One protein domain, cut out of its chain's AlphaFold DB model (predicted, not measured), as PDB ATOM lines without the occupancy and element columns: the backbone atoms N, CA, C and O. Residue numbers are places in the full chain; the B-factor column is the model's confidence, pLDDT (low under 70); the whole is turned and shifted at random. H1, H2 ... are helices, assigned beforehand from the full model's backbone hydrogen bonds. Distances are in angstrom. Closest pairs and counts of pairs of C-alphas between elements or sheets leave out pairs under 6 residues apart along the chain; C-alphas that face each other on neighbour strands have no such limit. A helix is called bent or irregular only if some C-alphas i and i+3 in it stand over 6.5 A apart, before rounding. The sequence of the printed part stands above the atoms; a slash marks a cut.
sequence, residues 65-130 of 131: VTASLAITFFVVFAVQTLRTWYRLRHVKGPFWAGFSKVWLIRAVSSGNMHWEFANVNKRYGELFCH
ATOM      1  N   VAL A  65     -60.648  27.149  11.350       82.38
ATOM      2  CA  VAL A  65     -60.865  28.212  12.341       82.38
ATOM      3  C   VAL A  65     -60.744  27.634  13.748       82.38
ATOM      4  O   VAL A  65     -59.974  28.150  14.556       82.38
ATOM      5  N   THR A  66     -61.396  26.499  14.012       83.00
ATOM      6  CA  THR A  66     -61.313  25.819  15.313       83.00
ATOM      7  C   THR A  66     -59.883  25.393  15.646       83.00
ATOM      8  O   THR A  66     -59.426  25.610  16.769       83.00
ATOM      9  N   ALA A  67     -59.143  24.852  14.673       87.00
ATOM     10  CA  ALA A  67     -57.752  24.453  14.880       87.00
ATOM     11  C   ALA A  67     -56.850  25.651  15.227       87.00
ATOM     12  O   ALA A  67     -56.088  25.591  16.191       87.00
ATOM     13  N   SER A  68     -56.966  26.765  14.496       84.25
ATOM     14  CA  SER A  68     -56.146  27.961  14.748       84.25
ATOM     15  C   SER A  68     -56.422  28.599  16.118       84.25
ATOM     16  O   SER A  68     -55.483  28.991  16.820       84.25
ATOM     17  N   LEU A  69     -57.688  28.633  16.546       86.81
ATOM     18  CA  LEU A  69     -58.077  29.107  17.875       86.81
ATOM     19  C   LEU A  69     -57.540  28.197  18.983       86.81
ATOM     20  O   LEU A  69     -56.963  28.695  19.952       86.81
ATOM     21  N   ALA A  70     -57.668  26.877  18.828       88.56
ATOM     22  CA  ALA A  70     -57.169  25.912  19.806       88.56
ATOM     23  C   ALA A  70     -55.647  26.018  19.991       88.56
ATOM     24  O   ALA A  70     -55.160  26.054  21.121       88.56
ATOM     25  N   ILE A  71     -54.900  26.140  18.889       90.88
ATOM     26  CA  ILE A  71     -53.442  26.310  18.918       90.88
ATOM     27  C   ILE A  71     -53.072  27.615  19.630       90.88
ATOM     28  O   ILE A  71     -52.235  27.610  20.532       90.88
ATOM     29  N   THR A  72     -53.727  28.724  19.276       85.75
ATOM     30  CA  THR A  72     -53.471  30.032  19.899       85.75
ATOM     31  C   THR A  72     -53.717  29.983  21.406       85.75
ATOM     32  O   THR A  72     -52.882  30.435  22.190       85.75
ATOM     33  N   PHE A  73     -54.827  29.375  21.826       88.25
ATOM     34  CA  PHE A  73     -55.163  29.220  23.236       88.25
ATOM     35  C   PHE A  73     -54.116  28.390  23.989       88.25
ATOM     36  O   PHE A  73     -53.659  28.788  25.063       88.25
ATOM     37  N   PHE A  74     -53.677  27.271  23.404       86.62
ATOM     38  CA  PHE A  74     -52.672  26.395  24.007       86.62
ATOM     39  C   PHE A  74     -51.320  27.099  24.177       86.62
ATOM     40  O   PHE A  74     -50.695  27.005  25.235       86.62
ATOM     41  N   VAL A  75     -50.892  27.864  23.168       84.50
ATOM     42  CA  VAL A  75     -49.647  28.644  23.214       84.50
ATOM     43  C   VAL A  75     -49.712  29.707  24.311       84.50
ATOM     44  O   VAL A  75     -48.790  29.810  25.121       84.50
ATOM     45  N   VAL A  76     -50.812  30.462  24.401       81.56
ATOM     46  CA  VAL A  76     -50.992  31.478  25.452       81.56
ATOM     47  C   VAL A  76     -50.974  30.838  26.843       81.56
ATOM     48  O   VAL A  76     -50.289  31.334  27.741       81.56
ATOM     49  N   PHE A  77     -51.661  29.708  27.021       80.62
ATOM     50  CA  PHE A  77     -51.686  28.970  28.285       80.62
ATOM     51  C   PHE A  77     -50.291  28.480  28.709       80.62
ATOM     52  O   PHE A  77     -49.885  28.651  29.866       80.62
ATOM     53  N   ALA A  78     -49.522  27.922  27.770       76.75
ATOM     54  CA  ALA A  78     -48.161  27.459  28.019       76.75
ATOM     55  C   ALA A  78     -47.230  28.615  28.415       76.75
ATOM     56  O   ALA A  78     -46.497  28.511  29.399       76.75
ATOM     57  N   VAL A  79     -47.307  29.750  27.715       78.62
ATOM     58  CA  VAL A  79     -46.489  30.936  28.013       78.62
ATOM     59  C   VAL A  79     -46.801  31.501  29.401       78.62
ATOM     60  O   VAL A  79     -45.875  31.816  30.149       78.62
ATOM     61  N   GLN A  80     -48.075  31.595  29.791       76.94
ATOM     62  CA  GLN A  80     -48.456  32.063  31.132       76.94
ATOM     63  C   GLN A  80     -47.938  31.132  32.237       76.94
ATOM     64  O   GLN A  80     -47.441  31.581  33.279       76.94
ATOM     65  N   THR A  81     -47.996  29.825  31.983       71.50
ATOM     66  CA  THR A  81     -47.479  28.801  32.894       71.50
ATOM     67  C   THR A  81     -45.962  28.912  33.049       71.50
ATOM     68  O   THR A  81     -45.456  28.943  34.172       71.50
ATOM     69  N   LEU A  82     -45.235  29.058  31.938       73.38
ATOM     70  CA  LEU A  82     -43.781  29.219  31.933       73.38
ATOM     71  C   LEU A  82     -43.335  30.526  32.593       73.38
ATOM     72  O   LEU A  82     -42.368  30.514  33.350       73.38
ATOM     73  N   ARG A  83     -44.048  31.637  32.378       75.81
ATOM     74  CA  ARG A  83     -43.769  32.918  33.053       75.81
ATOM     75  C   ARG A  83     -43.925  32.809  34.565       75.81
ATOM     76  O   ARG A  83     -43.059  33.267  35.310       75.81
ATOM     77  N   THR A  84     -44.999  32.166  35.019       68.12
ATOM     78  CA  THR A  84     -45.236  31.925  36.450       68.12
ATOM     79  C   THR A  84     -44.134  31.045  37.044       68.12
ATOM     80  O   THR A  84     -43.608  31.353  38.111       68.12
ATOM     81  N   TRP A  85     -43.734  29.990  36.325       63.69
ATOM     82  CA  TRP A  85     -42.644  29.102  36.728       63.69
ATOM     83  C   TRP A  85     -41.295  29.825  36.795       63.69
ATOM     84  O   TRP A  85     -40.569  29.683  37.776       63.69
ATOM     85  N   TYR A  86     -40.983  30.656  35.801       66.00
ATOM     86  CA  TYR A  86     -39.740  31.425  35.760       66.00
ATOM     87  C   TYR A  86     -39.640  32.413  36.930       66.00
ATOM     88  O   TYR A  86     -38.566  32.584  37.498       66.00
ATOM     89  N   ARG A  87     -40.764  33.004  37.360       66.31
ATOM     90  CA  ARG A  87     -40.801  33.899  38.526       66.31
ATOM     91  C   ARG A  87     -40.642  33.158  39.859       66.31
ATOM     92  O   ARG A  87     -40.063  33.706  40.790       66.31
ATOM     93  N   LEU A  88     -41.133  31.919  39.956       63.09
ATOM     94  CA  LEU A  88     -41.034  31.095  41.169       63.09
ATOM     95  C   LEU A  88     -39.744  30.270  41.262       63.09
ATOM     96  O   LEU A  88     -39.481  29.711  42.320       63.09
ATOM     97  N   ARG A  89     -38.918  30.232  40.207       60.69
ATOM     98  CA  ARG A  89     -37.645  29.485  40.142       60.69
ATOM     99  C   ARG A  89     -36.599  29.885  41.184       60.69
ATOM    100  O   ARG A  89     -35.654  29.127  41.388       60.69
ATOM    101  N   HIS A  90     -36.755  31.040  41.833       64.56
ATOM    102  CA  HIS A  90     -35.930  31.431  42.978       64.56
ATOM    103  C   HIS A  90     -36.191  30.546  44.214       64.56
ATOM    104  O   HIS A  90     -35.275  30.270  44.984       64.56
ATOM    105  N   VAL A  91     -37.411  30.024  44.360       60.62
ATOM    106  CA  VAL A  91     -37.738  28.948  45.301       60.62
ATOM    107  C   VAL A  91     -37.491  27.629  44.564       60.62
ATOM    108  O   VAL A  91     -37.920  27.485  43.420       60.62
ATOM    109  N   LYS A  92     -36.797  26.652  45.171       53.94
ATOM    110  CA  LYS A  92     -36.557  25.305  44.596       53.94
ATOM    111  C   LYS A  92     -37.859  24.478  44.512       53.94
ATOM    112  O   LYS A  92     -37.962  23.388  45.063       53.94
ATOM    113  N   GLY A  93     -38.883  25.015  43.856       49.06
ATOM    114  CA  GLY A  93     -40.147  24.345  43.621       49.06
ATOM    115  C   GLY A  93     -40.018  23.327  42.483       49.06
ATOM    116  O   GLY A  93     -39.339  23.598  41.488       49.06
ATOM    117  N   PRO A  94     -40.668  22.160  42.597       56.09
ATOM    118  CA  PRO A  94     -40.685  21.154  41.542       56.09
ATOM    119  C   PRO A  94     -41.225  21.740  40.228       56.09
ATOM    120  O   PRO A  94     -42.120  22.588  40.228       56.09
ATOM    121  N   PHE A  95     -40.733  21.231  39.090       55.81
ATOM    122  CA  PHE A  95     -41.153  21.597  37.719       55.81
ATOM    123  C   PHE A  95     -42.680  21.552  37.479       55.81
ATOM    124  O   PHE A  95     -43.192  22.082  36.498       55.81
ATOM    125  N   TRP A  96     -43.415  20.956  38.413       55.34
ATOM    126  CA  TRP A  96     -44.847  20.722  38.417       55.34
ATOM    127  C   TRP A  96     -45.663  21.896  38.983       55.34
ATOM    128  O   TRP A  96     -46.865  21.753  39.162       55.34
ATOM    129  N   ALA A  97     -45.079  23.075  39.227       56.78
ATOM    130  CA  ALA A  97     -45.836  24.257  39.665       56.78
ATOM    131  C   ALA A  97     -46.993  24.627  38.705       56.78
ATOM    132  O   ALA A  97     -48.072  25.016  39.146       56.78
ATOM    133  N   GLY A  98     -46.800  24.436  37.394       58.31
ATOM    134  CA  GLY A  98     -47.876  24.542  36.399       58.31
ATOM    135  C   GLY A  98     -48.844  23.358  36.430       58.31
ATOM    136  O   GLY A  98     -50.053  23.522  36.263       58.31
ATOM    137  N   PHE A  99     -48.316  22.170  36.724       64.19
ATOM    138  CA  PHE A  99     -49.114  20.970  36.915       64.19
ATOM    139  C   PHE A  99     -50.012  21.095  38.142       64.19
ATOM    140  O   PHE A  99     -51.119  20.616  38.068       64.19
ATOM    141  N   SER A 100     -49.642  21.806  39.213       65.81
ATOM    142  CA  SER A 100     -50.488  21.954  40.407       65.81
ATOM    143  C   SER A 100     -51.883  22.487  40.077       65.81
ATOM    144  O   SER A 100     -52.851  21.926  40.566       65.81
ATOM    145  N   LYS A 101     -52.036  23.474  39.183       66.94
ATOM    146  CA  LYS A 101     -53.373  23.954  38.778       66.94
ATOM    147  C   LYS A 101     -54.148  22.918  37.959       66.94
ATOM    148  O   LYS A 101     -55.317  22.669  38.233       66.94
ATOM    149  N   VAL A 102     -53.503  22.308  36.967       70.81
ATOM    150  CA  VAL A 102     -54.136  21.317  36.074       70.81
ATOM    151  C   VAL A 102     -54.440  20.009  36.811       70.81
ATOM    152  O   VAL A 102     -55.501  19.419  36.647       70.81
ATOM    153  N   TRP A 103     -53.531  19.579  37.673       70.56
ATOM    154  CA  TRP A 103     -53.660  18.452  38.582       70.56
ATOM    155  C   TRP A 103     -54.681  18.719  39.661       70.56
ATOM    156  O   TRP A 103     -55.431  17.810  39.957       70.56
ATOM    157  N   LEU A 104     -54.785  19.937  40.196       75.69
ATOM    158  CA  LEU A 104     -55.851  20.277  41.131       75.69
ATOM    159  C   LEU A 104     -57.210  20.147  40.441       75.69
ATOM    160  O   LEU A 104     -58.086  19.492  40.982       75.69
ATOM    161  N   ILE A 105     -57.369  20.665  39.217       80.31
ATOM    162  CA  ILE A 105     -58.605  20.487  38.433       80.31
ATOM    163  C   ILE A 105     -58.881  18.998  38.180       80.31
ATOM    164  O   ILE A 105     -59.996  18.528  38.405       80.31
ATOM    165  N   ARG A 106     -57.862  18.231  37.776       76.69
ATOM    166  CA  ARG A 106     -57.983  16.786  37.547       76.69
ATOM    167  C   ARG A 106     -58.317  16.024  38.835       76.69
ATOM    168  O   ARG A 106     -59.177  15.150  38.808       76.69
ATOM    169  N   ALA A 107     -57.701  16.372  39.957       77.88
ATOM    170  CA  ALA A 107     -57.902  15.748  41.259       77.88
ATOM    171  C   ALA A 107     -59.287  16.080  41.833       77.88
ATOM    172  O   ALA A 107     -59.958  15.175  42.325       77.88
ATOM    173  N   VAL A 108     -59.747  17.332  41.692       81.25
ATOM    174  CA  VAL A 108     -61.120  17.759  42.019       81.25
ATOM    175  C   VAL A 108     -62.126  16.975  41.177       81.25
ATOM    176  O   VAL A 108     -63.074  16.426  41.725       81.25
ATOM    177  N   SER A 109     -61.894  16.846  39.863       81.75
ATOM    178  CA  SER A 109     -62.786  16.079  38.978       81.75
ATOM    179  C   SER A 109     -62.774  14.570  39.247       81.75
ATOM    180  O   SER A 109     -63.758  13.890  38.980       81.75
ATOM    181  N   SER A 110     -61.671  14.039  39.784       82.50
ATOM    182  CA  SER A 110     -61.496  12.609  40.049       82.50
ATOM    183  C   SER A 110     -62.055  12.173  41.408       82.50
ATOM    184  O   SER A 110     -62.074  10.973  41.671       82.50
ATOM    185  N   GLY A 111     -62.414  13.101  42.304       85.75
ATOM    186  CA  GLY A 111     -62.861  12.797  43.675       85.75
ATOM    187  C   GLY A 111     -61.783  12.211  44.605       85.75
ATOM    188  O   GLY A 111     -61.998  12.098  45.806       85.75
ATOM    189  N   ASN A 112     -60.593  11.898  44.086       83.06
ATOM    190  CA  ASN A 112     -59.495  11.245  44.809       83.06
ATOM    191  C   ASN A 112     -58.473  12.231  45.400       83.06
ATOM    192  O   ASN A 112     -57.321  11.863  45.633       83.06
ATOM    193  N   MET A 113     -58.870  13.483  45.664       78.31
ATOM    194  CA  MET A 113     -57.953  14.523  46.161       78.31
ATOM    195  C   MET A 113     -57.172  14.068  47.398       78.31
ATOM    196  O   MET A 113     -55.965  14.271  47.468       78.31
ATOM    197  N   HIS A 114     -57.831  13.407  48.349       80.06
ATOM    198  CA  HIS A 114     -57.200  12.979  49.598       80.06
ATOM    199  C   HIS A 114     -55.970  12.070  49.386       80.06
ATOM    200  O   HIS A 114     -54.923  12.307  49.993       80.06
ATOM    201  N   TRP A 115     -56.066  11.081  48.493       82.88
ATOM    202  CA  TRP A 115     -54.974  10.143  48.203       82.88
ATOM    203  C   TRP A 115     -53.807  10.809  47.475       82.88
ATOM    204  O   TRP A 115     -52.638  10.596  47.802       82.88
ATOM    205  N   GLU A 116     -54.142  11.662  46.516       79.31
ATOM    206  CA  GLU A 116     -53.196  12.427  45.713       79.31
ATOM    207  C   GLU A 116     -52.387  13.412  46.581       79.31
ATOM    208  O   GLU A 116     -51.157  13.460  46.492       79.31
ATOM    209  N   PHE A 117     -53.038  14.114  47.517       76.19
ATOM    210  CA  PHE A 117     -52.355  14.971  48.494       76.19
ATOM    211  C   PHE A 117     -51.466  14.180  49.462       76.19
ATOM    212  O   PHE A 117     -50.351  14.620  49.746       76.19
ATOM    213  N   ALA A 118     -51.904  13.009  49.940       81.50
ATOM    214  CA  ALA A 118     -51.105  12.171  50.839       81.50
ATOM    215  C   ALA A 118     -49.800  11.689  50.176       81.50
ATOM    216  O   ALA A 118     -48.728  11.748  50.781       81.50
ATOM    217  N   ASN A 119     -49.868  11.274  48.908       80.50
ATOM    218  CA  ASN A 119     -48.702  10.823  48.147       80.50
ATOM    219  C   ASN A 119     -47.714  11.967  47.851       80.50
ATOM    220  O   ASN A 119     -46.500  11.775  47.932       80.50
ATOM    221  N   VAL A 120     -48.221  13.166  47.551       77.38
ATOM    222  CA  VAL A 120     -47.393  14.366  47.350       77.38
ATOM    223  C   VAL A 120     -46.722  14.785  48.660       77.38
ATOM    224  O   VAL A 120     -45.502  14.948  48.684       77.38
ATOM    225  N   ASN A 121     -47.469  14.882  49.764       74.19
ATOM    226  CA  ASN A 121     -46.902  15.232  51.069       74.19
ATOM    227  C   ASN A 121     -45.822  14.248  51.517       74.19
ATOM    228  O   ASN A 121     -44.812  14.684  52.058       74.19
ATOM    229  N   LYS A 122     -45.979  12.947  51.250       75.88
ATOM    230  CA  LYS A 122     -44.938  11.956  51.553       75.88
ATOM    231  C   LYS A 122     -43.640  12.238  50.785       75.88
ATOM    232  O   LYS A 122     -42.567  12.250  51.370       75.88
ATOM    233  N   ARG A 123     -43.735  12.541  49.486       71.75
ATOM    234  CA  ARG A 123     -42.563  12.791  48.627       71.75
ATOM    235  C   ARG A 123     -41.837  14.102  48.928       71.75
ATOM    236  O   ARG A 123     -40.626  14.157  48.755       71.75
ATOM    237  N   TYR A 124     -42.555  15.152  49.335       67.31
ATOM    238  CA  TYR A 124     -41.946  16.455  49.641       67.31
ATOM    239  C   TYR A 124     -41.642  16.663  51.131       67.31
ATOM    240  O   TYR A 124     -40.729  17.419  51.448       67.31
ATOM    241  N   GLY A 125     -42.346  15.984  52.040       64.38
ATOM    242  CA  GLY A 125     -42.062  16.029  53.477       64.38
ATOM    243  C   GLY A 125     -40.715  15.397  53.825       64.38
ATOM    244  O   GLY A 125     -39.972  15.932  54.645       64.38
ATOM    245  N   GLU A 126     -40.340  14.323  53.126       61.41
ATOM    246  CA  GLU A 126     -39.032  13.676  53.295       61.41
ATOM    247  C   GLU A 126     -37.862  14.557  52.811       61.41
ATOM    248  O   GLU A 126     -36.759  14.447  53.338       61.41
ATOM    249  N   LEU A 127     -38.096  15.493  51.879       60.97
ATOM    250  CA  LEU A 127     -37.068  16.439  51.417       60.97
ATOM    251  C   LEU A 127     -36.744  17.526  52.453       60.97
ATOM    252  O   LEU A 127     -35.660  18.099  52.399       60.97
ATOM    253  N   PHE A 128     -37.675  17.834  53.364       46.25
ATOM    254  CA  PHE A 128     -37.500  18.883  54.375       46.25
ATOM    255  C   PHE A 128     -36.931  18.343  55.697       46.25
ATOM    256  O   PHE A 128     -36.266  19.080  56.410       46.25
ATOM    257  N   CYS A 129     -37.153  17.062  56.010       50.41
ATOM    258  CA  CYS A 129     -36.614  16.422  57.219       50.41
ATOM    259  C   CYS A 129     -35.176  15.895  57.073       50.41
ATOM    260  O   CYS A 129     -34.602  15.452  58.063       50.41
ATOM    261  N   HIS A 130     -34.608  15.891  55.861       53.31
ATOM    262  CA  HIS A 130     -33.274  15.336  55.591       53.31
ATOM    263  C   HIS A 130     -32.173  16.410  55.429       53.31
ATOM    264  O   HIS A 130     -31.060  16.081  55.006       53.31
TER     265      HIS A 130
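AT A GLANCE: This is residues 65 to 130 of the 131 residues of an uncharacterized protein of Deltaproteobacteria bacterium (UniProt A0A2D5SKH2). Three helices make a flat, open zigzag: H1 is a long arm, H2 sets off at a steep angle from near the later part of H1, and H3 folds back from the far end of H2, making a V with it. Residues 65 to 76 of H1 stick out at one end of the longest axis, and residues 118 to 123 and 125 to 130, nearly all in H3, stand free on the other side of H2. The printed part has 66 residues with three named helices, H1, H2 and H3 in that order, and no named strand; its class is all helix. The whole is loose, with a radius of gyration of the C-alphas of 15.4 A and spans of 51 by 33 by 10 A.

IN THESE COORDINATES: H1, residues 65 to 88, begins at C-alpha 65 at (-60.865, 28.212, 12.341) and measures 35.1 A from first to last C-alpha. H2, residues 97 to 110, begins at C-alpha 97 at (-45.836, 24.257, 39.665) and measures 19.5 A. It is neither bent nor irregular, but only just: C-alphas 98 and 101 are 6.0 A apart. H3, residues 113 to 129, measures 24.1 A, has a kink of 28 degrees near residue 123 and ends at C-alpha 129 at (-36.614, 16.422, 57.219).

HOW THE PARTS SIT: H1 touches H2 with residues 81 to 85 alone, and H2 touches H1 with residues 97 to 98 alone. Their closest C-alphas, those of Thr 81 and Gly 98, are 5.5 A apart. H1 and H2 run opposite ways at a steep tilt of 61 degrees. H2 and H3 only just touch, with 3 pairs of C-alphas within 8 A, and touch only at the corner by their link. Their closest C-alphas, those of Ala 107 and Met 113, are 5.1 A apart. H2 and H3 run opposite ways at a shallow tilt of 33 degrees, only just short of steep. H1 and H3 are apart. Every O i to N i+4 pair is within hydrogen-bond range in H1; in H2 it is 8 of 10 and in H3 10 of 13.

THE WHOLE: The two C-alphas farthest apart are those of Val 65 and His 130, at 52.9 A. Without the stretches that stand free, the body has 42 residues and spans 31 by 26 by 9 A. The printed part has no cut and no long link: the link from H1 to H2, with 8 residues, is short, and the link from H2 to H3, with 2 residues, is tight. The mean pLDDT of the printed part is 72.5, and the model's confidence is under 70 in residues 84 to 101 and 124 to 130.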